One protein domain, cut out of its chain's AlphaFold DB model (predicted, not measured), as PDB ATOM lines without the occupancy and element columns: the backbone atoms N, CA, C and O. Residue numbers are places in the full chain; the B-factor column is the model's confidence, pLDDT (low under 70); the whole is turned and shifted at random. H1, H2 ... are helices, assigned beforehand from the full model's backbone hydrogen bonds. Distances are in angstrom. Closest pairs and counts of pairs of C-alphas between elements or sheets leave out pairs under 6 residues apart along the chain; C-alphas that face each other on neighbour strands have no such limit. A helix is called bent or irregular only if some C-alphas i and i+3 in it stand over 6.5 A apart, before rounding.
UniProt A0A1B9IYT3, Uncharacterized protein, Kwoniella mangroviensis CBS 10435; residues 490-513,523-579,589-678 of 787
ATOM      1  N   PRO A 490     175.539 218.175 138.728       72.62
ATOM      2  CA  PRO A 490     176.520 219.221 138.999       72.62
ATOM      3  C   PRO A 490     177.578 218.790 140.023       72.62
ATOM      4  O   PRO A 490     177.261 218.274 141.094       72.62
ATOM      5  N   GLN A 491     178.850 219.068 139.727       68.50
ATOM      6  CA  GLN A 491     179.988 218.654 140.564       68.50
ATOM      7  C   GLN A 491     179.923 219.204 142.002       68.50
ATOM      8  O   GLN A 491     180.357 218.533 142.937       68.50
ATOM      9  N   HIS A 492     179.326 220.385 142.207       76.19
ATOM     10  CA  HIS A 492     179.180 220.996 143.532       76.19
ATOM     11  C   HIS A 492     178.299 220.179 144.498       76.19
ATOM     12  O   HIS A 492     178.422 220.329 145.715       76.19
ATOM     13  N   LEU A 493     177.441 219.282 143.991       84.31
ATOM     14  CA  LEU A 493     176.581 218.444 144.832       84.31
ATOM     15  C   LEU A 493     177.360 217.408 145.646       84.31
ATOM     16  O   LEU A 493     176.879 217.014 146.705       84.31
ATOM     17  N   PHE A 494     178.564 217.006 145.214       86.88
ATOM     18  CA  PHE A 494     179.416 216.079 145.971       86.88
ATOM     19  C   PHE A 494     179.631 216.564 147.412       86.88
ATOM     20  O   PHE A 494     179.442 215.805 148.362       86.88
ATOM     21  N   TRP A 495     179.950 217.850 147.575       88.12
ATOM     22  CA  TRP A 495     180.174 218.483 148.874       88.12
ATOM     23  C   TRP A 495     178.912 218.528 149.739       88.12
ATOM     24  O   TRP A 495     178.965 218.245 150.936       88.12
ATOM     25  N   HIS A 496     177.767 218.845 149.134       90.12
ATOM     26  CA  HIS A 496     176.492 218.922 149.843       90.12
ATOM     27  C   HIS A 496     176.010 217.536 150.305       90.12
ATOM     28  O   HIS A 496     175.687 217.356 151.479       90.12
ATOM     29  N   ILE A 497     176.050 216.541 149.413       91.88
ATOM     30  CA  ILE A 497     175.666 215.150 149.693       91.88
ATOM     31  C   ILE A 497     176.602 214.529 150.739       91.88
ATOM     32  O   ILE A 497     176.120 213.926 151.698       91.88
ATOM     33  N   SER A 498     177.919 214.739 150.627       90.06
ATOM     34  CA  SER A 498     178.889 214.273 151.633       90.06
ATOM     35  C   SER A 498     178.581 214.840 153.019       90.06
ATOM     36  O   SER A 498     178.528 214.095 153.995       90.06
ATOM     37  N   ASN A 499     178.292 216.142 153.111       89.12
ATOM     38  CA  ASN A 499     177.944 216.799 154.371       89.12
ATOM     39  C   ASN A 499     176.654 216.212 154.983       89.12
ATOM     40  O   ASN A 499     176.603 215.938 156.182       89.12
ATOM     41  N   ILE A 500     175.635 215.919 154.166       91.56
ATOM     42  CA  ILE A 500     174.414 215.245 154.638       91.56
ATOM     43  C   ILE A 500     174.728 213.844 155.195       91.56
ATOM     44  O   ILE A 500     174.263 213.514 156.286       91.56
ATOM     45  N   PHE A 501     175.565 213.046 154.522       91.44
ATOM     46  CA  PHE A 501     176.005 211.748 155.052       91.44
ATOM     47  C   PHE A 501     176.805 211.891 156.359       91.44
ATOM     48  O   PHE A 501     176.517 211.180 157.319       91.44
ATOM     49  N   ALA A 502     177.740 212.842 156.464       88.50
ATOM     50  CA  ALA A 502     178.498 213.090 157.697       88.50
ATOM     51  C   ALA A 502     177.584 213.462 158.884       88.50
ATOM     52  O   ALA A 502     177.759 212.963 160.001       88.50
ATOM     53  N   LYS A 503     176.541 214.265 158.640       86.44
ATOM     54  CA  LYS A 503     175.513 214.581 159.642       86.44
ATOM     55  C   LYS A 503     174.667 213.361 160.023       86.44
ATOM     56  O   LYS A 503     174.389 213.188 161.209       86.44
ATOM     57  N   LEU A 504     174.295 212.507 159.060       86.69
ATOM     58  CA  LEU A 504     173.604 211.232 159.312       86.69
ATOM     59  C   LEU A 504     174.457 210.264 160.150       86.69
ATOM     60  O   LEU A 504     173.902 209.552 160.982       86.69
ATOM     61  N   CYS A 505     175.784 210.284 159.996       81.56
ATOM     62  CA  CYS A 505     176.715 209.569 160.872       81.56
ATOM     63  C   CYS A 505     176.734 210.145 162.302       81.56
ATOM     64  O   CYS A 505     176.753 209.395 163.269       81.56
ATOM     65  N   GLY A 506     176.772 211.473 162.459       64.31
ATOM     66  CA  GLY A 506     177.087 212.096 163.753       64.31
ATOM     67  C   GLY A 506     175.906 212.429 164.668       64.31
ATOM     68  O   GLY A 506     176.035 212.342 165.888       64.31
ATOM     69  N   ARG A 507     174.773 212.886 164.122       56.53
ATOM     70  CA  ARG A 507     173.850 213.758 164.882       56.53
ATOM     71  C   ARG A 507     172.667 213.070 165.570       56.53
ATOM     72  O   ARG A 507     171.984 213.730 166.348       56.53
ATOM     73  N   TYR A 508     172.409 211.788 165.302       55.12
ATOM     74  CA  TYR A 508     171.142 211.138 165.698       55.12
ATOM     75  C   TYR A 508     171.279 209.968 166.662       55.12
ATOM     76  O   TYR A 508     170.278 209.466 167.171       55.12
ATOM     77  N   ILE A 509     172.510 209.598 167.007       58.78
ATOM     78  CA  ILE A 509     172.820 208.527 167.961       58.78
ATOM     79  C   ILE A 509     172.632 208.996 169.426       58.78
ATOM     80  O   ILE A 509     173.286 208.508 170.347       58.78
ATOM     81  N   ASP A 510     171.739 209.962 169.648       50.19
ATOM     82  CA  ASP A 510     171.576 210.675 170.910       50.19
ATOM     83  C   ASP A 510     170.652 209.949 171.896       50.19
ATOM     84  O   ASP A 510     169.596 209.403 171.558       50.19
ATOM     85  N   GLY A 511     171.079 209.971 173.159       53.75
ATOM     86  CA  GLY A 511     170.442 209.289 174.278       53.75
ATOM     87  C   GLY A 511     170.953 207.858 174.516       53.75
ATOM     88  O   GLY A 511     171.586 207.246 173.643       53.75
ATOM     89  N   PRO A 512     170.682 207.297 175.710       49.31
ATOM     90  CA  PRO A 512     170.945 205.889 175.992       49.31
ATOM     91  C   PRO A 512     170.134 204.990 175.043       49.31
ATOM     92  O   PRO A 512     169.097 205.417 174.523       49.31
ATOM     93  N   PRO A 513     170.560 203.734 174.810       52.09
ATOM     94  CA  PRO A 513     169.757 202.778 174.063       52.09
ATOM     95  C   PRO A 513     168.474 202.472 174.845       52.09
ATOM     96  O   PRO A 513     168.471 201.680 175.787       52.09
ATOM     97  N   LEU A 523     161.731 207.639 163.816       70.25
ATOM     98  CA  LEU A 523     162.992 208.324 163.544       70.25
ATOM     99  C   LEU A 523     162.902 209.789 163.984       70.25
ATOM    100  O   LEU A 523     161.844 210.417 163.895       70.25
ATOM    101  N   SER A 524     164.028 210.343 164.439       76.50
ATOM    102  CA  SER A 524     164.094 211.759 164.804       76.50
ATOM    103  C   SER A 524     163.628 212.626 163.623       76.50
ATOM    104  O   SER A 524     164.090 212.394 162.502       76.50
ATOM    105  N   PRO A 525     162.780 213.657 163.827       79.81
ATOM    106  CA  PRO A 525     162.319 214.524 162.736       79.81
ATOM    107  C   PRO A 525     163.481 215.216 162.006       79.81
ATOM    108  O   PRO A 525     163.387 215.529 160.824       79.81
ATOM    109  N   SER A 526     164.615 215.379 162.688       83.19
ATOM    110  CA  SER A 526     165.859 215.906 162.135       83.19
ATOM    111  C   SER A 526     166.673 214.906 161.291       83.19
ATOM    112  O   SER A 526     167.568 215.345 160.573       83.19
ATOM    113  N   ILE A 527     166.371 213.597 161.317       85.94
ATOM    114  CA  ILE A 527     166.805 212.648 160.267       85.94
ATOM    115  C   ILE A 527     165.961 212.886 159.013       85.94
ATOM    116  O   ILE A 527     166.500 212.954 157.913       85.94
ATOM    117  N   TYR A 528     164.642 213.040 159.169       87.38
ATOM    118  CA  TYR A 528     163.736 213.229 158.034       87.38
ATOM    119  C   TYR A 528     164.061 214.491 157.226       87.38
ATOM    120  O   TYR A 528     164.097 214.414 156.000       87.38
ATOM    121  N   THR A 529     164.396 215.613 157.877       90.62
ATOM    122  CA  THR A 529     164.870 216.808 157.154       90.62
ATOM    123  C   THR A 529     166.137 216.532 156.347       90.62
ATOM    124  O   THR A 529     166.195 216.945 155.197       90.62
ATOM    125  N   LEU A 530     167.102 215.758 156.864       91.56
ATOM    126  CA  LEU A 530     168.284 215.372 156.082       91.56
ATOM    127  C   LEU A 530     167.965 214.415 154.933       91.56
ATOM    128  O   LEU A 530     168.560 214.538 153.869       91.56
ATOM    129  N   LEU A 531     167.033 213.474 155.107       92.81
ATOM    130  CA  LEU A 531     166.593 212.609 154.007       92.81
ATOM    131  C   LEU A 531     165.837 213.404 152.930       92.81
ATOM    132  O   LEU A 531     165.918 213.058 151.754       92.81
ATOM    133  N   HIS A 532     165.150 214.485 153.308       93.38
ATOM    134  CA  HIS A 532     164.499 215.412 152.383       93.38
ATOM    135  C   HIS A 532     165.503 216.361 151.698       93.38
ATOM    136  O   HIS A 532     165.378 216.607 150.497       93.38
ATOM    137  N   GLU A 533     166.516 216.862 152.414       93.81
ATOM    138  CA  GLU A 533     167.666 217.576 151.834       93.81
ATOM    139  C   GLU A 533     168.390 216.671 150.826       93.81
ATOM    140  O   GLU A 533     168.634 217.083 149.695       93.81
ATOM    141  N   LEU A 534     168.644 215.407 151.186       94.25
ATOM    142  CA  LEU A 534     169.298 214.425 150.324       94.25
ATOM    143  C   LEU A 534     168.468 214.110 149.077       94.25
ATOM    144  O   LEU A 534     169.008 214.101 147.975       94.25
ATOM    145  N   ALA A 535     167.156 213.898 149.238       93.38
ATOM    146  CA  ALA A 535     166.232 213.692 148.126       93.38
ATOM    147  C   ALA A 535     166.256 214.878 147.152       93.38
ATOM    148  O   ALA A 535     166.439 214.681 145.949       93.38
ATOM    149  N   SER A 536     166.176 216.106 147.678       92.62
ATOM    150  CA  SER A 536     166.276 217.334 146.886       92.62
ATOM    151  C   SER A 536     167.631 217.458 146.182       92.62
ATOM    152  O   SER A 536     167.673 217.825 145.010       92.62
ATOM    153  N   ALA A 537     168.731 217.117 146.860       91.00
ATOM    154  CA  ALA A 537     170.081 217.170 146.303       91.00
ATOM    155  C   ALA A 537     170.289 216.181 145.144       91.00
ATOM    156  O   ALA A 537     171.056 216.476 144.234       91.00
ATOM    157  N   VAL A 538     169.603 215.031 145.140       90.12
ATOM    158  CA  VAL A 538     169.682 214.035 144.051       90.12
ATOM    159  C   VAL A 538     168.508 214.086 143.063       90.12
ATOM    160  O   VAL A 538     168.370 213.187 142.229       90.12
ATOM    161  N   GLY A 539     167.650 215.110 143.139       87.06
ATOM    162  CA  GLY A 539     166.495 215.279 142.248       87.06
ATOM    163  C   GLY A 539     165.445 214.164 142.363       87.06
ATOM    164  O   GLY A 539     164.854 213.766 141.356       87.06
ATOM    165  N   SER A 540     165.263 213.605 143.560       89.94
ATOM    166  CA  SER A 540     164.276 212.563 143.872       89.94
ATOM    167  C   SER A 540     163.142 213.119 144.746       89.94
ATOM    168  O   SER A 540     163.376 214.034 145.536       89.94
ATOM    169  N   PRO A 541     161.920 212.556 144.672       90.00
ATOM    170  CA  PRO A 541     160.867 212.878 145.632       90.00
ATOM    171  C   PRO A 541     161.264 212.420 147.052       90.00
ATOM    172  O   PRO A 541     162.029 211.461 147.190       90.00
ATOM    173  N   PRO A 542     160.762 213.070 148.118       90.62
ATOM    174  CA  PRO A 542     161.091 212.699 149.492       90.62
ATOM    175  C   PRO A 542     160.542 211.304 149.860       90.62
ATOM    176  O   PRO A 542     159.489 210.898 149.359       90.62
ATOM    177  N   PRO A 543     161.224 210.550 150.741       90.69
ATOM    178  CA  PRO A 543     160.826 209.189 151.091       90.69
ATOM    179  C   PRO A 543     159.642 209.165 152.071       90.69
ATOM    180  O   PRO A 543     159.494 210.047 152.922       90.69
ATOM    181  N   SER A 544     158.808 208.123 151.987       86.44
ATOM    182  CA  SER A 544     157.642 207.963 152.867       86.44
ATOM    183  C   SER A 544     158.051 207.581 154.291       86.44
ATOM    184  O   SER A 544     158.669 206.539 154.518       86.44
ATOM    185  N   LEU A 545     157.645 208.404 155.262       80.19
ATOM    186  CA  LEU A 545     157.956 208.243 156.688       80.19
ATOM    187  C   LEU A 545     157.499 206.905 157.286       80.19
ATOM    188  O   LEU A 545     158.134 206.406 158.212       80.19
ATOM    189  N   HIS A 546     156.410 206.325 156.780       79.25
ATOM    190  CA  HIS A 546     155.755 205.179 157.418       79.25
ATOM    191  C   HIS A 546     156.499 203.846 157.249       79.25
ATOM    192  O   HIS A 546     156.214 202.909 157.989       79.25
ATOM    193  N   ALA A 547     157.433 203.740 156.295       79.44
ATOM    194  CA  ALA A 547     158.108 202.479 155.970       79.44
ATOM    195  C   ALA A 547     159.507 202.681 155.348       79.44
ATOM    196  O   ALA A 547     159.838 202.059 154.341       79.44
ATOM    197  N   LEU A 548     160.342 203.561 155.921       81.69
ATOM    198  CA  LEU A 548     161.654 203.923 155.345       81.69
ATOM    199  C   LEU A 548     162.539 202.708 155.002       81.69
ATOM    200  O   LEU A 548     163.118 202.675 153.920       81.69
ATOM    201  N   ALA A 549     162.590 201.691 155.870       82.62
ATOM    202  CA  ALA A 549     163.407 200.487 155.669       82.62
ATOM    203  C   ALA A 549     163.014 199.643 154.436       82.62
ATOM    204  O   ALA A 549     163.810 198.821 153.990       82.62
ATOM    205  N   THR A 550     161.814 199.849 153.881       84.25
ATOM    206  CA  THR A 550     161.300 199.186 152.669       84.25
ATOM    207  C   THR A 550     160.811 200.210 151.635       84.25
ATOM    208  O   THR A 550     159.894 199.933 150.863       84.25
ATOM    209  N   CYS A 551     161.348 201.434 151.661       87.75
ATOM    210  CA  CYS A 551     160.909 202.516 150.787       87.75
ATOM    211  C   CYS A 551     161.751 202.542 149.496       87.75
ATOM    212  O   CYS A 551     162.905 202.977 149.552       87.75
ATOM    213  N   PRO A 552     161.204 202.172 148.318       88.50
ATOM    214  CA  PRO A 552     161.967 202.167 147.062       88.50
ATOM    215  C   PRO A 552     162.419 203.577 146.647       88.50
ATOM    216  O   PRO A 552     163.447 203.750 145.996       88.50
ATOM    217  N   THR A 553     161.713 204.621 147.095       91.00
ATOM    218  CA  THR A 553     162.167 206.011 146.962       91.00
ATOM    219  C   THR A 553     163.492 206.245 147.689       91.00
ATOM    220  O   THR A 553     164.375 206.901 147.145       91.00
ATOM    221  N   LEU A 554     163.667 205.687 148.893       93.31
ATOM    222  CA  LEU A 554     164.903 205.818 149.671       93.31
ATOM    223  C   LEU A 554     166.051 204.995 149.064       93.31
ATOM    224  O   LEU A 554     167.186 205.465 149.043       93.31
ATOM    225  N   GLU A 555     165.756 203.830 148.487       92.69
ATOM    226  CA  GLU A 555     166.715 203.071 147.667       92.69
ATOM    227  C   GLU A 555     167.184 203.890 146.457       92.69
ATOM    228  O   GLU A 555     168.385 204.001 146.212       92.69
ATOM    229  N   SER A 556     166.260 204.544 145.743       89.25
ATOM    230  CA  SER A 556     166.584 205.427 144.615       89.25
ATOM    231  C   SER A 556     167.412 206.647 145.045       89.25
ATOM    232  O   SER A 556     168.382 207.008 144.373       89.25
ATOM    233  N   ILE A 557     167.087 207.256 146.193       93.00
ATOM    234  CA  ILE A 557     167.871 208.351 146.788       93.00
ATOM    235  C   ILE A 557     169.299 207.883 147.093       93.00
ATOM    236  O   ILE A 557     170.254 208.556 146.694       93.00
ATOM    237  N   PHE A 558     169.476 206.727 147.742       94.50
ATOM    238  CA  PHE A 558     170.807 206.198 148.037       94.50
ATOM    239  C   PHE A 558     171.570 205.778 146.778       94.50
ATOM    240  O   PHE A 558     172.756 206.081 146.690       94.50
ATOM    241  N   TYR A 559     170.918 205.179 145.781       91.38
ATOM    242  CA  TYR A 559     171.540 204.815 144.502       91.38
ATOM    243  C   TYR A 559     172.143 206.040 143.804       91.38
ATOM    244  O   TYR A 559     173.325 206.049 143.449       91.38
ATOM    245  N   ARG A 560     171.365 207.125 143.687       88.88
ATOM    246  CA  ARG A 560     171.859 208.393 143.130       88.88
ATOM    247  C   ARG A 560     172.942 209.021 144.011       88.88
ATOM    248  O   ARG A 560     173.931 209.514 143.483       88.88
ATOM    249  N   SER A 561     172.803 208.960 145.337       92.75
ATOM    250  CA  SER A 561     173.792 209.513 146.278       92.75
ATOM    251  C   SER A 561     175.151 208.815 146.178       92.75
ATOM    252  O   SER A 561     176.171 209.486 146.031       92.75
ATOM    253  N   LEU A 562     175.167 207.476 146.199       92.38
ATOM    254  CA  LEU A 562     176.362 206.648 145.994       92.38
ATOM    255  C   LEU A 562     177.054 207.015 144.683       92.38
ATOM    256  O   LEU A 562     178.271 207.142 144.638       92.38
ATOM    257  N   ARG A 563     176.272 207.239 143.627       86.25
ATOM    258  CA  ARG A 563     176.763 207.595 142.299       86.25
ATOM    259  C   ARG A 563     177.430 208.979 142.248       86.25
ATOM    260  O   ARG A 563     178.493 209.091 141.645       86.25
ATOM    261  N   VAL A 564     176.921 209.994 142.959       87.94
ATOM    262  CA  VAL A 564     177.652 211.275 143.108       87.94
ATOM    263  C   VAL A 564     178.923 211.100 143.948       87.94
ATOM    264  O   VAL A 564     179.984 211.592 143.572       87.94
ATOM    265  N   LEU A 565     178.830 210.379 145.071       89.88
ATOM    266  CA  LEU A 565     179.932 210.183 146.022       89.88
ATOM    267  C   LEU A 565     181.078 209.325 145.460       89.88
ATOM    268  O   LEU A 565     182.234 209.532 145.820       89.88
ATOM    269  N   MET A 566     180.780 208.384 144.563       88.44
ATOM    270  CA  MET A 566     181.756 207.480 143.944       88.44
ATOM    271  C   MET A 566     182.178 207.913 142.532       88.44
ATOM    272  O   MET A 566     182.882 207.171 141.857       88.44
ATOM    273  N   ARG A 567     181.838 209.133 142.095       81.56
ATOM    274  CA  ARG A 567     182.212 209.675 140.774       81.56
ATOM    275  C   ARG A 567     183.729 209.685 140.505       81.56
ATOM    276  O   ARG A 567     184.149 209.566 139.362       81.56
ATOM    277  N   GLY A 568     184.561 209.787 141.547       75.88
ATOM    278  CA  GLY A 568     186.028 209.672 141.442       75.88
ATOM    279  C   GLY A 568     186.559 208.242 141.226       75.88
ATOM    280  O   GLY A 568     187.755 208.053 141.016       75.88
ATOM    281  N   TYR A 569     185.680 207.239 141.276       75.44
ATOM    282  CA  TYR A 569     185.977 205.809 141.128       75.44
ATOM    283  C   TYR A 569     185.481 205.268 139.780       75.44
ATOM    284  O   TYR A 569     185.478 204.057 139.571       75.44
ATOM    285  N   ASP A 570     185.055 206.167 138.888       60.56
ATOM    286  CA  ASP A 570     184.223 205.871 137.723       60.56
ATOM    287  C   ASP A 570     184.939 205.885 136.348       60.56
ATOM    288  O   ASP A 570     184.303 206.236 135.352       60.56
ATOM    289  N   PRO A 571     186.218 205.458 136.193       57.84
ATOM    290  CA  PRO A 571     186.585 204.779 134.958       57.84
ATOM    291  C   PRO A 571     185.712 203.522 134.878       57.84
ATOM    292  O   PRO A 571     185.942 202.542 135.588       57.84
ATOM    293  N   LEU A 572     184.679 203.568 134.034       56.59
ATOM    294  CA  LEU A 572     183.842 202.405 133.716       56.59
ATOM    295  C   LEU A 572     184.605 201.357 132.882       56.59
ATOM    296  O   LEU A 572     184.090 200.269 132.635       56.59
ATOM    297  N   THR A 573     185.843 201.674 132.487       57.91
ATOM    298  CA  THR A 573     186.873 200.725 132.066       57.91
ATOM    299  C   THR A 573     186.951 199.563 133.067       57.91
ATOM    300  O   THR A 573     187.161 199.807 134.259       57.91
ATOM    301  N   PRO A 574     186.798 198.300 132.628       61.59
ATOM    302  CA  PRO A 574     187.024 197.150 133.493       61.59
ATOM    303  C   PRO A 574     188.433 197.201 134.083       61.59
ATOM    304  O   PRO A 574     189.400 197.450 133.360       61.59
ATOM    305  N   VAL A 575     188.557 196.951 135.384       64.69
ATOM    306  CA  VAL A 575     189.856 196.849 136.047       64.69
ATOM    307  C   VAL A 575     190.484 195.541 135.600       64.69
ATOM    308  O   VAL A 575     190.156 194.458 136.087       64.69
ATOM    309  N   ARG A 576     191.366 195.648 134.614       59.03
ATOM    310  CA  ARG A 576     192.225 194.555 134.197       59.03
ATOM    311  C   ARG A 576     193.423 194.469 135.137       59.03
ATOM    312  O   ARG A 576     193.874 195.456 135.711       59.03
ATOM    313  N   PHE A 577     193.881 193.242 135.334       57.81
ATOM    314  CA  PHE A 577     195.011 192.909 136.189       57.81
ATOM    315  C   PHE A 577     196.062 192.319 135.262       57.81
ATOM    316  O   PHE A 577     195.938 191.153 134.883       57.81
ATOM    317  N   ASP A 578     197.014 193.156 134.847       48.81
ATOM    318  CA  ASP A 578     197.979 192.847 133.792       48.81
ATOM    319  C   ASP A 578     198.736 191.539 134.042       48.81
ATOM    320  O   ASP A 578     199.554 191.422 134.956       48.81
ATOM    321  N   ASN A 579     198.507 190.567 133.158       47.56
ATOM    322  CA  ASN A 579     199.327 189.367 133.022       47.56
ATOM    323  C   ASN A 579     200.370 189.574 131.899       47.56
ATOM    324  O   ASN A 579     200.435 188.788 130.964       47.56
ATOM    325  N   THR A 589     196.753 200.659 135.021       59.56
ATOM    326  CA  THR A 589     197.693 199.877 135.831       59.56
ATOM    327  C   THR A 589     197.569 200.249 137.312       59.56
ATOM    328  O   THR A 589     197.847 201.378 137.718       59.56
ATOM    329  N   ILE A 590     197.152 199.295 138.148       64.56
ATOM    330  CA  ILE A 590     197.079 199.490 139.601       64.56
ATOM    331  C   ILE A 590     198.515 199.499 140.150       64.56
ATOM    332  O   ILE A 590     199.239 198.528 139.920       64.56
ATOM    333  N   PRO A 591     198.951 200.522 140.909       63.19
ATOM    334  CA  PRO A 591     200.277 200.512 141.510       63.19
ATOM    335  C   PRO A 591     200.367 199.415 142.574       63.19
ATOM    336  O   PRO A 591     199.660 199.453 143.587       63.19
ATOM    337  N   VAL A 592     201.265 198.455 142.342       62.09
ATOM    338  CA  VAL A 592     201.497 197.279 143.200       62.09
ATOM    339  C   VAL A 592     201.846 197.683 144.637       62.09
ATOM    340  O   VAL A 592     201.438 197.007 145.578       62.09
ATOM    341  N   ASP A 593     202.512 198.825 144.814       65.25
ATOM    342  CA  ASP A 593     202.932 199.343 146.121       65.25
ATOM    343  C   ASP A 593     201.767 199.864 146.986       65.25
ATOM    344  O   ASP A 593     201.907 199.999 148.203       65.25
ATOM    345  N   LYS A 594     200.628 200.230 146.371       67.00
ATOM    346  CA  LYS A 594     199.515 200.947 147.028       67.00
ATOM    347  C   LYS A 594     198.105 200.582 146.499       67.00
ATOM    348  O   LYS A 594     197.290 201.483 146.270       67.00
ATOM    349  N   PRO A 595     197.728 199.294 146.372       66.19
ATOM    350  CA  PRO A 595     196.405 198.906 145.871       66.19
ATOM    351  C   PRO A 595     195.248 199.392 146.764       66.19
ATOM    352  O   PRO A 595     194.155 199.658 146.264       66.19
ATOM    353  N   ILE A 596     195.472 199.568 148.077       68.62
ATOM    354  CA  ILE A 596     194.440 200.057 149.012       68.62
ATOM    355  C   ILE A 596     193.943 201.452 148.617       68.62
ATOM    356  O   ILE A 596     192.737 201.682 148.599       68.62
ATOM    357  N   GLU A 597     194.841 202.376 148.263       73.06
ATOM    358  CA  GLU A 597     194.478 203.769 147.941       73.06
ATOM    359  C   GLU A 597     193.633 203.861 146.653       73.06
ATOM    360  O   GLU A 597     192.881 204.816 146.454       73.06
ATOM    361  N   TYR A 598     193.682 202.828 145.806       74.25
ATOM    362  CA  TYR A 598     192.824 202.714 144.631       74.25
ATOM    363  C   TYR A 598     191.419 202.213 144.996       74.25
ATOM    364  O   TYR A 598     190.444 202.781 144.499       74.25
ATOM    365  N   PHE A 599     191.271 201.229 145.886       81.50
ATOM    366  CA  PHE A 599     189.964 200.614 146.178       81.50
ATOM    367  C   PHE A 599     189.264 201.104 147.459       81.50
ATOM    368  O   PHE A 599     188.074 200.825 147.621       81.50
ATOM    369  N   GLN A 600     189.937 201.857 148.338       82.00
ATOM    370  CA  GLN A 600     189.351 202.453 149.550       82.00
ATOM    371  C   GLN A 600     188.110 203.298 149.199       82.00
ATOM    372  O   GLN A 600     188.259 204.313 148.516       82.00
ATOM    373  N   PRO A 601     186.896 202.935 149.662       86.19
ATOM    374  CA  PRO A 601     185.689 203.727 149.420       86.19
ATOM    375  C   PRO A 601     185.770 205.121 150.071       86.19
ATOM    376  O   PRO A 601     186.526 205.287 151.029       86.19
ATOM    377  N   PRO A 602     184.963 206.109 149.630       88.94
ATOM    378  CA  PRO A 602     184.923 207.434 150.251       88.94
ATOM    379  C   PRO A 602     184.728 207.351 151.770       88.94
ATOM    380  O   PRO A 602     183.791 206.697 152.234       88.94
ATOM    381  N   ASP A 603     185.569 208.044 152.543       88.38
ATOM    382  CA  ASP A 603     185.602 207.940 154.013       88.38
ATOM    383  C   ASP A 603     184.237 208.176 154.674       88.38
ATOM    384  O   ASP A 603     183.900 207.533 155.673       88.38
ATOM    385  N   VAL A 604     183.424 209.068 154.100       90.00
ATOM    386  CA  VAL A 604     182.065 209.354 154.570       90.00
ATOM    387  C   VAL A 604     181.106 208.169 154.375       90.00
ATOM    388  O   VAL A 604     180.302 207.891 155.263       90.00
ATOM    389  N   LEU A 605     181.228 207.415 153.274       91.38
ATOM    390  CA  LEU A 605     180.460 206.185 153.030       91.38
ATOM    391  C   LEU A 605     180.960 205.035 153.906       91.38
ATOM    392  O   LEU A 605     180.153 204.327 154.508       91.38
ATOM    393  N   TRP A 606     182.281 204.884 154.020       88.50
ATOM    394  CA  TRP A 606     182.909 203.897 154.899       88.50
ATOM    395  C   TRP A 606     182.468 204.092 156.355       88.50
ATOM    396  O   TRP A 606     182.051 203.154 157.035       88.50
ATOM    397  N   THR A 607     182.461 205.345 156.812       87.88
ATOM    398  CA  THR A 607     181.987 205.720 158.145       87.88
ATOM    399  C   THR A 607     180.484 205.496 158.307       87.88
ATOM    400  O   THR A 607     180.064 204.966 159.335       87.88
ATOM    401  N   PHE A 608     179.666 205.825 157.302       89.31
ATOM    402  CA  PHE A 608     178.216 205.608 157.351       89.31
ATOM    403  C   PHE A 608     177.840 204.126 157.490       89.31
ATOM    404  O   PHE A 608     176.940 203.802 158.262       89.31
ATOM    405  N   VAL A 609     178.579 203.216 156.848       88.06
ATOM    406  CA  VAL A 609     178.433 201.757 157.038       88.06
ATOM    407  C   VAL A 609     178.792 201.310 158.466       88.06
ATOM    408  O   VAL A 609     178.190 200.375 158.997       88.06
ATOM    409  N   HIS A 610     179.746 201.977 159.119       80.31
ATOM    410  CA  HIS A 610     180.193 201.623 160.470       80.31
ATOM    411  C   HIS A 610     179.341 202.217 161.606       80.31
ATOM    412  O   HIS A 610     179.271 201.602 162.681       80.31
ATOM    413  N   ILE A 611     178.743 203.402 161.415       83.12
ATOM    414  CA  ILE A 611     178.089 204.164 162.498       83.12
ATOM    415  C   ILE A 611     176.726 204.796 162.158       83.12
ATOM    416  O   ILE A 611     176.178 205.504 163.002       83.12
ATOM    417  N   GLY A 612     176.183 204.585 160.958       81.31
ATOM    418  CA  GLY A 612     174.909 205.167 160.536       81.31
ATOM    419  C   GLY A 612     173.676 204.598 161.254       81.31
ATOM    420  O   GLY A 612     173.729 203.605 161.978       81.31
ATOM    421  N   GLU A 613     172.532 205.243 161.026       80.94
ATOM    422  CA  GLU A 613     171.226 204.815 161.540       80.94
ATOM    423  C   GLU A 613     170.822 203.450 160.927       80.94
ATOM    424  O   GLU A 613     170.599 203.384 159.713       80.94
ATOM    425  N   PRO A 614     170.652 202.364 161.714       79.06
ATOM    426  CA  PRO A 614     170.430 201.015 161.170       79.06
ATOM    427  C   PRO A 614     169.179 200.870 160.290       79.06
ATOM    428  O   PRO A 614     169.148 200.037 159.387       79.06
ATOM    429  N   ASN A 615     168.169 201.720 160.503       82.06
ATOM    430  CA  ASN A 615     166.952 201.788 159.684       82.06
ATOM    431  C   ASN A 615     167.231 202.131 158.204       82.06
ATOM    432  O   ASN A 615     166.395 201.867 157.341       82.06
ATOM    433  N   LEU A 616     168.396 202.717 157.906       87.88
ATOM    434  CA  LEU A 616     168.830 203.099 156.560       87.88
ATOM    435  C   LEU A 616     169.649 201.999 155.864       87.88
ATOM    436  O   LEU A 616     169.880 202.083 154.659       87.88
ATOM    437  N   TYR A 617     170.075 200.958 156.591       88.38
ATOM    438  CA  TYR A 617     170.992 199.944 156.064       88.38
ATOM    439  C   TYR A 617     170.341 199.019 155.032       88.38
ATOM    440  O   TYR A 617     171.023 198.623 154.094       88.38
ATOM    441  N   ILE A 618     169.044 198.700 155.146       89.94
ATOM    442  CA  ILE A 618     168.351 197.871 154.140       89.94
ATOM    443  C   ILE A 618     168.229 198.628 152.799       89.94
ATOM    444  O   ILE A 618     168.705 198.097 151.791       89.94
ATOM    445  N   PRO A 619     167.728 199.884 152.754       91.69
ATOM    446  CA  PRO A 619     167.722 200.659 151.514       91.69
ATOM    447  C   PRO A 619     169.122 200.924 150.936       91.69
ATOM    448  O   PRO A 619     169.305 200.876 149.720       91.69
ATOM    449  N   LEU A 620     170.129 201.161 151.788       93.38
ATOM    450  CA  LEU A 620     171.525 201.311 151.357       93.38
ATOM    451  C   LEU A 620     172.075 200.014 150.741       93.38
ATOM    452  O   LEU A 620     172.715 200.059 149.695       93.38
ATOM    453  N   LEU A 621     171.814 198.859 151.360       92.19
ATOM    454  CA  LEU A 621     172.239 197.545 150.873       92.19
ATOM    455  C   LEU A 621     171.651 197.248 149.487       92.19
ATOM    456  O   LEU A 621     172.363 196.765 148.606       92.19
ATOM    457  N   ASN A 622     170.372 197.564 149.280       91.50
ATOM    458  CA  ASN A 622     169.711 197.394 147.988       91.50
ATOM    459  C   ASN A 622     170.268 198.377 146.943       91.50
ATOM    460  O   ASN A 622     170.615 197.955 145.842       91.50
ATOM    461  N   ALA A 623     170.495 199.644 147.306       91.62
ATOM    462  CA  ALA A 623     171.162 200.618 146.439       91.62
ATOM    463  C   ALA A 623     172.599 200.210 146.042       91.62
ATOM    464  O   ALA A 623     172.996 200.401 144.889       91.62
ATOM    465  N   ILE A 624     173.369 199.612 146.962       92.25
ATOM    466  CA  ILE A 624     174.712 199.070 146.696       92.25
ATOM    467  C   ILE A 624     174.634 197.878 145.739       92.25
ATOM    468  O   ILE A 624     175.359 197.873 144.747       92.25
ATOM    469  N   LYS A 625     173.730 196.914 145.968       90.31
ATOM    470  CA  LYS A 625     173.512 195.778 145.050       90.31
ATOM    471  C   LYS A 625     173.181 196.260 143.636       90.31
ATOM    472  O   LYS A 625     173.859 195.868 142.693       90.31
ATOM    473  N   THR A 626     172.194 197.145 143.488       86.25
ATOM    474  CA  THR A 626     171.780 197.701 142.184       86.25
ATOM    475  C   THR A 626     172.900 198.504 141.514       86.25
ATOM    476  O   THR A 626     173.020 198.493 140.292       86.25
ATOM    477  N   SER A 627     173.764 199.165 142.291       86.12
ATOM    478  CA  SER A 627     174.970 199.815 141.758       86.12
ATOM    479  C   SER A 627     176.005 198.797 141.272       86.12
ATOM    480  O   SER A 627     176.589 198.982 140.207       86.12
ATOM    481  N   LEU A 628     176.217 197.714 142.023       86.31
ATOM    482  CA  LEU A 628     177.214 196.687 141.727       86.31
ATOM    483  C   LEU A 628     176.840 195.854 140.493       86.31
ATOM    484  O   LEU A 628     177.714 195.603 139.670       86.31
ATOM    485  N   TRP A 629     175.555 195.526 140.297       79.25
ATOM    486  CA  TRP A 629     175.051 194.885 139.067       79.25
ATOM    487  C   TRP A 629     175.409 195.656 137.785       79.25
ATOM    488  O   TRP A 629     175.606 195.046 136.739       79.25
ATOM    489  N   ALA A 630     175.513 196.988 137.852       74.31
ATOM    490  CA  ALA A 630     175.837 197.815 136.693       74.31
ATOM    491  C   ALA A 630     177.345 197.899 136.382       74.31
ATOM    492  O   ALA A 630     177.702 198.289 135.272       74.31
ATOM    493  N   CYS A 631     178.235 197.588 137.336       79.56
ATOM    494  CA  CYS A 631     179.668 197.889 137.212       79.56
ATOM    495  C   CYS A 631     180.627 196.929 137.970       79.56
ATOM    496  O   CYS A 631     181.613 197.408 138.537       79.56
ATOM    497  N   PRO A 632     180.401 195.597 138.003       76.12
ATOM    498  CA  PRO A 632     181.063 194.691 138.955       76.12
ATOM    499  C   PRO A 632     182.595 194.656 138.824       76.12
ATOM    500  O   PRO A 632     183.294 194.715 139.832       76.12
ATOM    501  N   ASP A 633     183.108 194.646 137.590       74.75
ATOM    502  CA  ASP A 633     184.545 194.589 137.271       74.75
ATOM    503  C   ASP A 633     185.256 195.961 137.354       74.75
ATOM    504  O   ASP A 633     186.429 196.072 137.008       74.75
ATOM    505  N   THR A 634     184.573 197.037 137.757       81.88
ATOM    506  CA  THR A 634     185.154 198.397 137.787       81.88
ATOM    507  C   THR A 634     185.791 198.731 139.141       81.88
ATOM    508  O   THR A 634     185.504 198.097 140.160       81.88
ATOM    509  N   ARG A 635     186.593 199.806 139.195       81.44
ATOM    510  CA  ARG A 635     187.147 200.349 140.452       81.44
ATOM    511  C   ARG A 635     186.027 200.640 141.460       81.44
ATOM    512  O   ARG A 635     186.115 200.248 142.622       81.44
ATOM    513  N   ARG A 636     184.945 201.263 140.986       86.06
ATOM    514  CA  ARG A 636     183.698 201.499 141.727       86.06
ATOM    515  C   ARG A 636     183.026 200.202 142.184       86.06
ATOM    516  O   ARG A 636     182.590 200.147 143.330       86.06
ATOM    517  N   GLY A 637     182.976 199.173 141.340       86.62
ATOM    518  CA  GLY A 637     182.442 197.843 141.664       86.62
ATOM    519  C   GLY A 637     183.173 197.179 142.831       86.62
ATOM    520  O   GLY A 637     182.535 196.749 143.791       86.62
ATOM    521  N   ILE A 638     184.506 197.202 142.815       86.12
ATOM    522  CA  ILE A 638     185.349 196.669 143.896       86.12
ATOM    523  C   ILE A 638     185.132 197.465 145.197       86.12
ATOM    524  O   ILE A 638     184.894 196.872 146.251       86.12
ATOM    525  N   SER A 639     185.107 198.802 145.141       88.62
ATOM    526  CA  SER A 639     184.786 199.640 146.309       88.62
ATOM    527  C   SER A 639     183.360 199.411 146.848       88.62
ATOM    528  O   SER A 639     183.153 199.420 148.062       88.62
ATOM    529  N   LEU A 640     182.372 199.160 145.980       91.38
ATOM    530  CA  LEU A 640     181.011 198.770 146.377       91.38
ATOM    531  C   LEU A 640     180.983 197.380 147.025       91.38
ATOM    532  O   LEU A 640     180.255 197.190 147.996       91.38
ATOM    533  N   LEU A 641     181.783 196.428 146.535       89.25
ATOM    534  CA  LEU A 641     181.881 195.078 147.095       89.25
ATOM    535  C   LEU A 641     182.522 195.087 148.493       89.25
ATOM    536  O   LEU A 641     182.074 194.353 149.373       89.25
ATOM    537  N   LEU A 642     183.488 195.978 148.744       87.50
ATOM    538  CA  LEU A 642     184.040 196.222 150.084       87.50
ATOM    539  C   LEU A 642     182.983 196.802 151.046       87.50
ATOM    540  O   LEU A 642     182.827 196.305 152.163       87.50
ATOM    541  N   LEU A 643     182.201 197.804 150.615       89.62
ATOM    542  CA  LEU A 643     181.081 198.341 151.412       89.62
ATOM    543  C   LEU A 643     180.006 197.270 151.688       89.62
ATOM    544  O   LEU A 643     179.504 197.168 152.810       89.62
ATOM    545  N   LEU A 644     179.684 196.447 150.685       90.69
ATOM    546  CA  LEU A 644     178.738 195.333 150.780       90.69
ATOM    547  C   LEU A 644     179.209 194.275 151.787       90.69
ATOM    548  O   LEU A 644     178.446 193.900 152.679       90.69
ATOM    549  N   GLY A 645     180.473 193.851 151.695       84.00
ATOM    550  CA  GLY A 645     181.087 192.893 152.614       84.00
ATOM    551  C   GLY A 645     181.095 193.385 154.061       84.00
ATOM    552  O   GLY A 645     180.792 192.614 154.974       84.00
ATOM    553  N   ARG A 646     181.333 194.684 154.294       83.12
ATOM    554  CA  ARG A 646     181.243 195.285 155.637       83.12
ATOM    555  C   ARG A 646     179.813 195.351 156.181       83.12
ATOM    556  O   ARG A 646     179.625 195.057 157.362       83.12
ATOM    557  N   LEU A 647     178.813 195.664 155.350       83.88
ATOM    558  CA  LEU A 647     177.397 195.630 155.750       83.88
ATOM    559  C   LEU A 647     176.917 194.206 156.070       83.88
ATOM    560  O   LEU A 647     176.259 193.994 157.089       83.88
ATOM    561  N   GLN A 648     177.255 193.226 155.229       81.75
ATOM    562  CA  GLN A 648     176.837 191.829 155.401       81.75
ATOM    563  C   GLN A 648     177.608 191.105 156.511       81.75
ATOM    564  O   GLN A 648     177.041 190.274 157.216       81.75
ATOM    565  N   GLY A 649     178.891 191.424 156.701       67.94
ATOM    566  CA  GLY A 649     179.775 190.721 157.631       67.94
ATOM    567  C   GLY A 649     179.426 190.895 159.114       67.94
ATOM    568  O   GLY A 649     179.928 190.129 159.937       67.94
ATOM    569  N   GLY A 650     178.606 191.892 159.477       56.38
ATOM    570  CA  GLY A 650     177.990 192.098 160.804       56.38
ATOM    571  C   GLY A 650     178.929 192.411 161.986       56.38
ATOM    572  O   GLY A 650     178.498 192.978 162.992       56.38
ATOM    573  N   LYS A 651     180.219 192.081 161.876       51.06
ATOM    574  CA  LYS A 651     181.209 192.054 162.968       51.06
ATOM    575  C   LYS A 651     181.807 193.416 163.350       51.06
ATOM    576  O   LYS A 651     182.493 193.492 164.363       51.06
ATOM    577  N   MET A 652     181.561 194.483 162.583       49.75
ATOM    578  CA  MET A 652     182.183 195.805 162.791       49.75
ATOM    579  C   MET A 652     181.190 196.979 162.881       49.75
ATOM    580  O   MET A 652     181.474 198.089 162.435       49.75
ATOM    581  N   SER A 653     180.048 196.782 163.541       56.56
ATOM    582  CA  SER A 653     179.125 197.860 163.952       56.56
ATOM    583  C   SER A 653     179.668 198.679 165.147       56.56
ATOM    584  O   SER A 653     178.996 198.882 166.162       56.56
ATOM    585  N   LEU A 654     180.921 199.141 165.034       56.62
ATOM    586  CA  LEU A 654     181.732 199.748 166.101       56.62
ATOM    587  C   LEU A 654     181.025 200.924 166.802       56.62
ATOM    588  O   LEU A 654     181.112 201.058 168.024       56.62
ATOM    589  N   GLY A 655     180.278 201.743 166.054       55.12
ATOM    590  CA  GLY A 655     179.570 202.903 166.604       55.12
ATOM    591  C   GLY A 655     178.286 202.575 167.363       55.12
ATOM    592  O   GLY A 655     177.927 203.298 168.290       55.12
ATOM    593  N   VAL A 656     177.617 201.463 167.038       60.09
ATOM    594  CA  VAL A 656     176.292 201.125 167.598       60.09
ATOM    595  C   VAL A 656     176.358 200.917 169.115       60.09
ATOM    596  O   VAL A 656     175.424 201.279 169.834       60.09
ATOM    597  N   ARG A 657     177.482 200.382 169.615       63.59
ATOM    598  CA  ARG A 657     177.750 200.217 171.055       63.59
ATOM    599  C   ARG A 657     178.433 201.432 171.695       63.59
ATOM    600  O   ARG A 657     178.256 201.642 172.888       63.59
ATOM    601  N   ASN A 658     179.172 202.241 170.932       72.31
ATOM    602  CA  ASN A 658     179.887 203.421 171.431       72.31
ATOM    603  C   ASN A 658     179.358 204.715 170.788       72.31
ATOM    604  O   ASN A 658     180.022 205.365 169.975       72.31
ATOM    605  N   ARG A 659     178.131 205.082 171.180       72.31
ATOM    606  CA  ARG A 659     177.398 206.243 170.653       72.31
ATOM    607  C   ARG A 659     178.170 207.573 170.758       72.31
ATOM    608  O   ARG A 659     178.189 208.295 169.765       72.31
ATOM    609  N   PRO A 660     178.857 207.907 171.877       76.56
ATOM    610  CA  PRO A 660     179.616 209.158 171.974       76.56
ATOM    611  C   PRO A 660     180.815 209.215 171.020       76.56
ATOM    612  O   PRO A 660     181.053 210.248 170.401       76.56
ATOM    613  N   TRP A 661     181.547 208.107 170.853       79.94
ATOM    614  CA  TRP A 661     182.643 208.022 169.880       79.94
ATOM    615  C   TRP A 661     182.136 208.195 168.445       79.94
ATOM    616  O   TRP A 661     182.712 208.966 167.682       79.94
ATOM    617  N   ALA A 662     181.022 207.543 168.104       76.62
ATOM    618  CA  ALA A 662     180.394 207.662 166.794       76.62
ATOM    619  C   ALA A 662     179.888 209.090 166.510       76.62
ATOM    620  O   ALA A 662     180.173 209.653 165.452       76.62
ATOM    621  N   ARG A 663     179.230 209.733 167.482       80.06
ATOM    622  CA  ARG A 663     178.841 211.148 167.391       80.06
ATOM    623  C   ARG A 663     180.049 212.055 167.156       80.06
ATOM    624  O   ARG A 663     180.020 212.887 166.250       80.06
ATOM    625  N   ASN A 664     181.116 211.879 167.935       82.00
ATOM    626  CA  ASN A 664     182.341 212.667 167.797       82.00
ATOM    627  C   ASN A 664     183.003 212.455 166.427       82.00
ATOM    628  O   ASN A 664     183.468 213.421 165.831       82.00
ATOM    629  N   LEU A 665     182.988 211.230 165.897       82.56
ATOM    630  CA  LEU A 665     183.462 210.913 164.549       82.56
ATOM    631  C   LEU A 665     182.651 211.623 163.456       82.56
ATOM    632  O   LEU A 665     183.240 212.228 162.565       82.56
ATOM    633  N   GLY A 666     181.318 211.569 163.505       82.19
ATOM    634  CA  GLY A 666     180.482 212.225 162.494       82.19
ATOM    635  C   GLY A 666     180.609 213.752 162.522       82.19
ATOM    636  O   GLY A 666     180.697 214.380 161.470       82.19
ATOM    637  N   LEU A 667     180.728 214.349 163.716       83.19
ATOM    638  CA  LEU A 667     181.052 215.773 163.875       83.19
ATOM    639  C   LEU A 667     182.456 216.110 163.350       83.19
ATOM    640  O   LEU A 667     182.651 217.151 162.728       83.19
ATOM    641  N   TYR A 668     183.428 215.222 163.561       85.06
ATOM    642  CA  TYR A 668     184.784 215.379 163.047       85.06
ATOM    643  C   TYR A 668     184.831 215.284 161.510       85.06
ATOM    644  O   TYR A 668     185.526 216.080 160.883       85.06
ATOM    645  N   LEU A 669     184.033 214.413 160.880       85.56
ATOM    646  CA  LEU A 669     183.836 214.423 159.423       85.56
ATOM    647  C   LEU A 669     183.155 215.709 158.939       85.56
ATOM    648  O   LEU A 669     183.599 216.283 157.948       85.56
ATOM    649  N   GLU A 670     182.120 216.195 159.631       84.06
ATOM    650  CA  GLU A 670     181.456 217.463 159.286       84.06
ATOM    651  C   GLU A 670     182.442 218.653 159.330       84.06
ATOM    652  O   GLU A 670     182.335 219.567 158.514       84.06
ATOM    653  N   GLN A 671     183.442 218.613 160.219       85.94
ATOM    654  CA  GLN A 671     184.494 219.634 160.345       85.94
ATOM    655  C   GLN A 671     185.646 219.489 159.335       85.94
ATOM    656  O   GLN A 671     186.107 220.494 158.803       85.94
ATOM    657  N   ASN A 672     186.114 218.269 159.047       83.50
ATOM    658  CA  ASN A 672     187.268 218.013 158.162       83.50
ATOM    659  C   ASN A 672     186.859 217.800 156.693       83.50
ATOM    660  O   ASN A 672     187.564 217.159 155.918       83.50
ATOM    661  N   GLY A 673     185.697 218.323 156.303       80.00
ATOM    662  CA  GLY A 673     185.237 218.289 154.920       80.00
ATOM    663  C   GLY A 673     184.883 216.892 154.398       80.00
ATOM    664  O   GLY A 673     185.068 216.608 153.221       80.00
ATOM    665  N   CYS A 674     184.347 216.031 155.264       81.56
ATOM    666  CA  CYS A 674     183.899 214.662 154.972       81.56
ATOM    667  C   CYS A 674     185.000 213.650 154.601       81.56
ATOM    668  O   CYS A 674     184.681 212.496 154.305       81.56
ATOM    669  N   SER A 675     186.272 214.036 154.702       81.69
ATOM    670  CA  SER A 675     187.423 213.129 154.676       81.69
ATOM    671  C   SER A 675     187.940 212.849 156.087       81.69
ATOM    672  O   SER A 675     187.816 213.672 156.998       81.69
ATOM    673  N   LEU A 676     188.556 211.685 156.269       80.25
ATOM    674  CA  LEU A 676     189.402 211.408 157.424       80.25
ATOM    675  C   LEU A 676     190.809 211.974 157.173       80.25
ATOM    676  O   LEU A 676     191.221 212.116 156.021       80.25
ATOM    677  N   PRO A 677     191.597 212.263 158.223       73.31
ATOM    678  CA  PRO A 677     193.001 212.589 158.061       73.31
ATOM    679  C   PRO A 677     193.708 211.381 157.449       73.31
ATOM    680  O   PRO A 677     193.935 210.358 158.122       73.31
ATOM    681  N   SER A 678     194.086 211.534 156.178       65.50
ATOM    682  CA  SER A 678     195.109 210.730 155.517       65.50
ATOM    683  C   SER A 678     196.273 210.536 156.481       65.50
ATOM    684  O   SER A 678     196.603 211.439 157.256       65.50
TER     685      SER A 678
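What this domain is: This is residues 490 to 513, 523 to 579 and 589 to 678 of the 787 residues of an uncharacterized protein of Kwoniella mangroviensis CBS 10435 (UniProt A0A1B9IYT3). This is a body of packed helices in which H1, with H2 and H10 beside it, lies on one side and the helical hairpin of H7 and H8 on the other; between them H6 packs on H1 and H8, and H4 crosses steeply from H1 and H2 to H7. The short H3 packs on the first part of H7, while at one end of the body residues 591 to 597, of which 595 to 597 belong to H5, stick out. The 171 printed residues include ten named helices, H1 to H10 in order along the chain, and no named strand; the class is all helix. The whole is compact, with a radius of gyration of the C-alphas of 15.9 A, and its outline is elongated, spanning 53 by 33 by 31 A.

Where its parts are: H1, residues 493 to 506, is 20.0 A long and begins with C-alpha 493 at (176.581, 218.444, 144.832). After the first cut come H2, residues 525 to 537, 18.4 A long, H3, residues 545 to 550, and H4, residues 552 to 565, 19.7 A long. After the second cut come H5, residues 595 to 599, and H6, residues 603 to 611, 11.9 A long. H7, residues 614 to 630, is the longest helix by residues and measures 25.3 A from C-alpha 614 at (170.430, 201.015, 161.170). H8, residues 635 to 648, is 20.1 A long. H9, residues 654 to 657, precedes H10, residues 659 to 671, which is 18.3 A long and ends with C-alpha 671 at (184.494, 219.634, 160.345). H3 is irregular, with C-alphas 546 and 549 9.1 A apart; H7 is only just irregular, with C-alphas 615 and 618 6.9 A apart.

How they stand to each other: H1 and H6 are the hubs, touching four helices each. H1 touches H10 at a shallow tilt of 21 degrees, opposite ways; their closest C-alphas, of Gly 506 and Gly 666, are 3.6 A apart. H1 touches H2 at a shallow tilt of 17 degrees, opposite ways, closest at the C-alphas of Ile 500 and Leu 530, 6.3 A. H1 touches H6 at a shallow tilt of 26 degrees, the same way, closest at the C-alphas of Cys 505 and Phe 608, 5.5 A. H6 touches residues 643 to 647 of H8, with the C-alphas of Val 609 and Leu 647 closest at 6.3 A. H6 also touches H9, closest at the C-alphas of Ile 611 and Gly 655, 4.5 A. H4 touches H7 at a steep tilt of 65 degrees, with the C-alphas of Tyr 559 and Ala 623 closest at 4.6 A. H7 and H8 form a hairpin at a shallow tilt of 34 degrees, only just short of steep. H3 touches residues 615 to 619 of H7, closest at the C-alphas of Ala 549 and Asn 615, 5.5 A. H5 touches residues 635 to 639 of H8, closest at the C-alphas of Phe 599 and Ser 639, 5.3 A. Every O i to N i+4 pair is within hydrogen-bond range in H1, H4, H5, H6, H8 and H10; the counts are 8 of 9 in H2, 10 of 13 in H7 and 0 of 2 in H3, where 1 of 3 O i to N i+3 pairs is within range, and H9 is too short for an O i to N i+4 pair.

The domain as a whole: The two C-alphas farthest apart, of Gly 511 and Asn 579, are 54.2 A apart. Residues 514 to 522 are not printed, with 13.7 A between C-alphas 513 and 523; residues 580 to 588 are not printed, with 11.0 A between C-alphas 579 and 589. Of the links that are printed whole, none is long. The mean pLDDT of the printed part is 79.7, and 37 residues are under 70, among them residues 506 to 513, 570 to 579, 589 to 596 and 649 to 657.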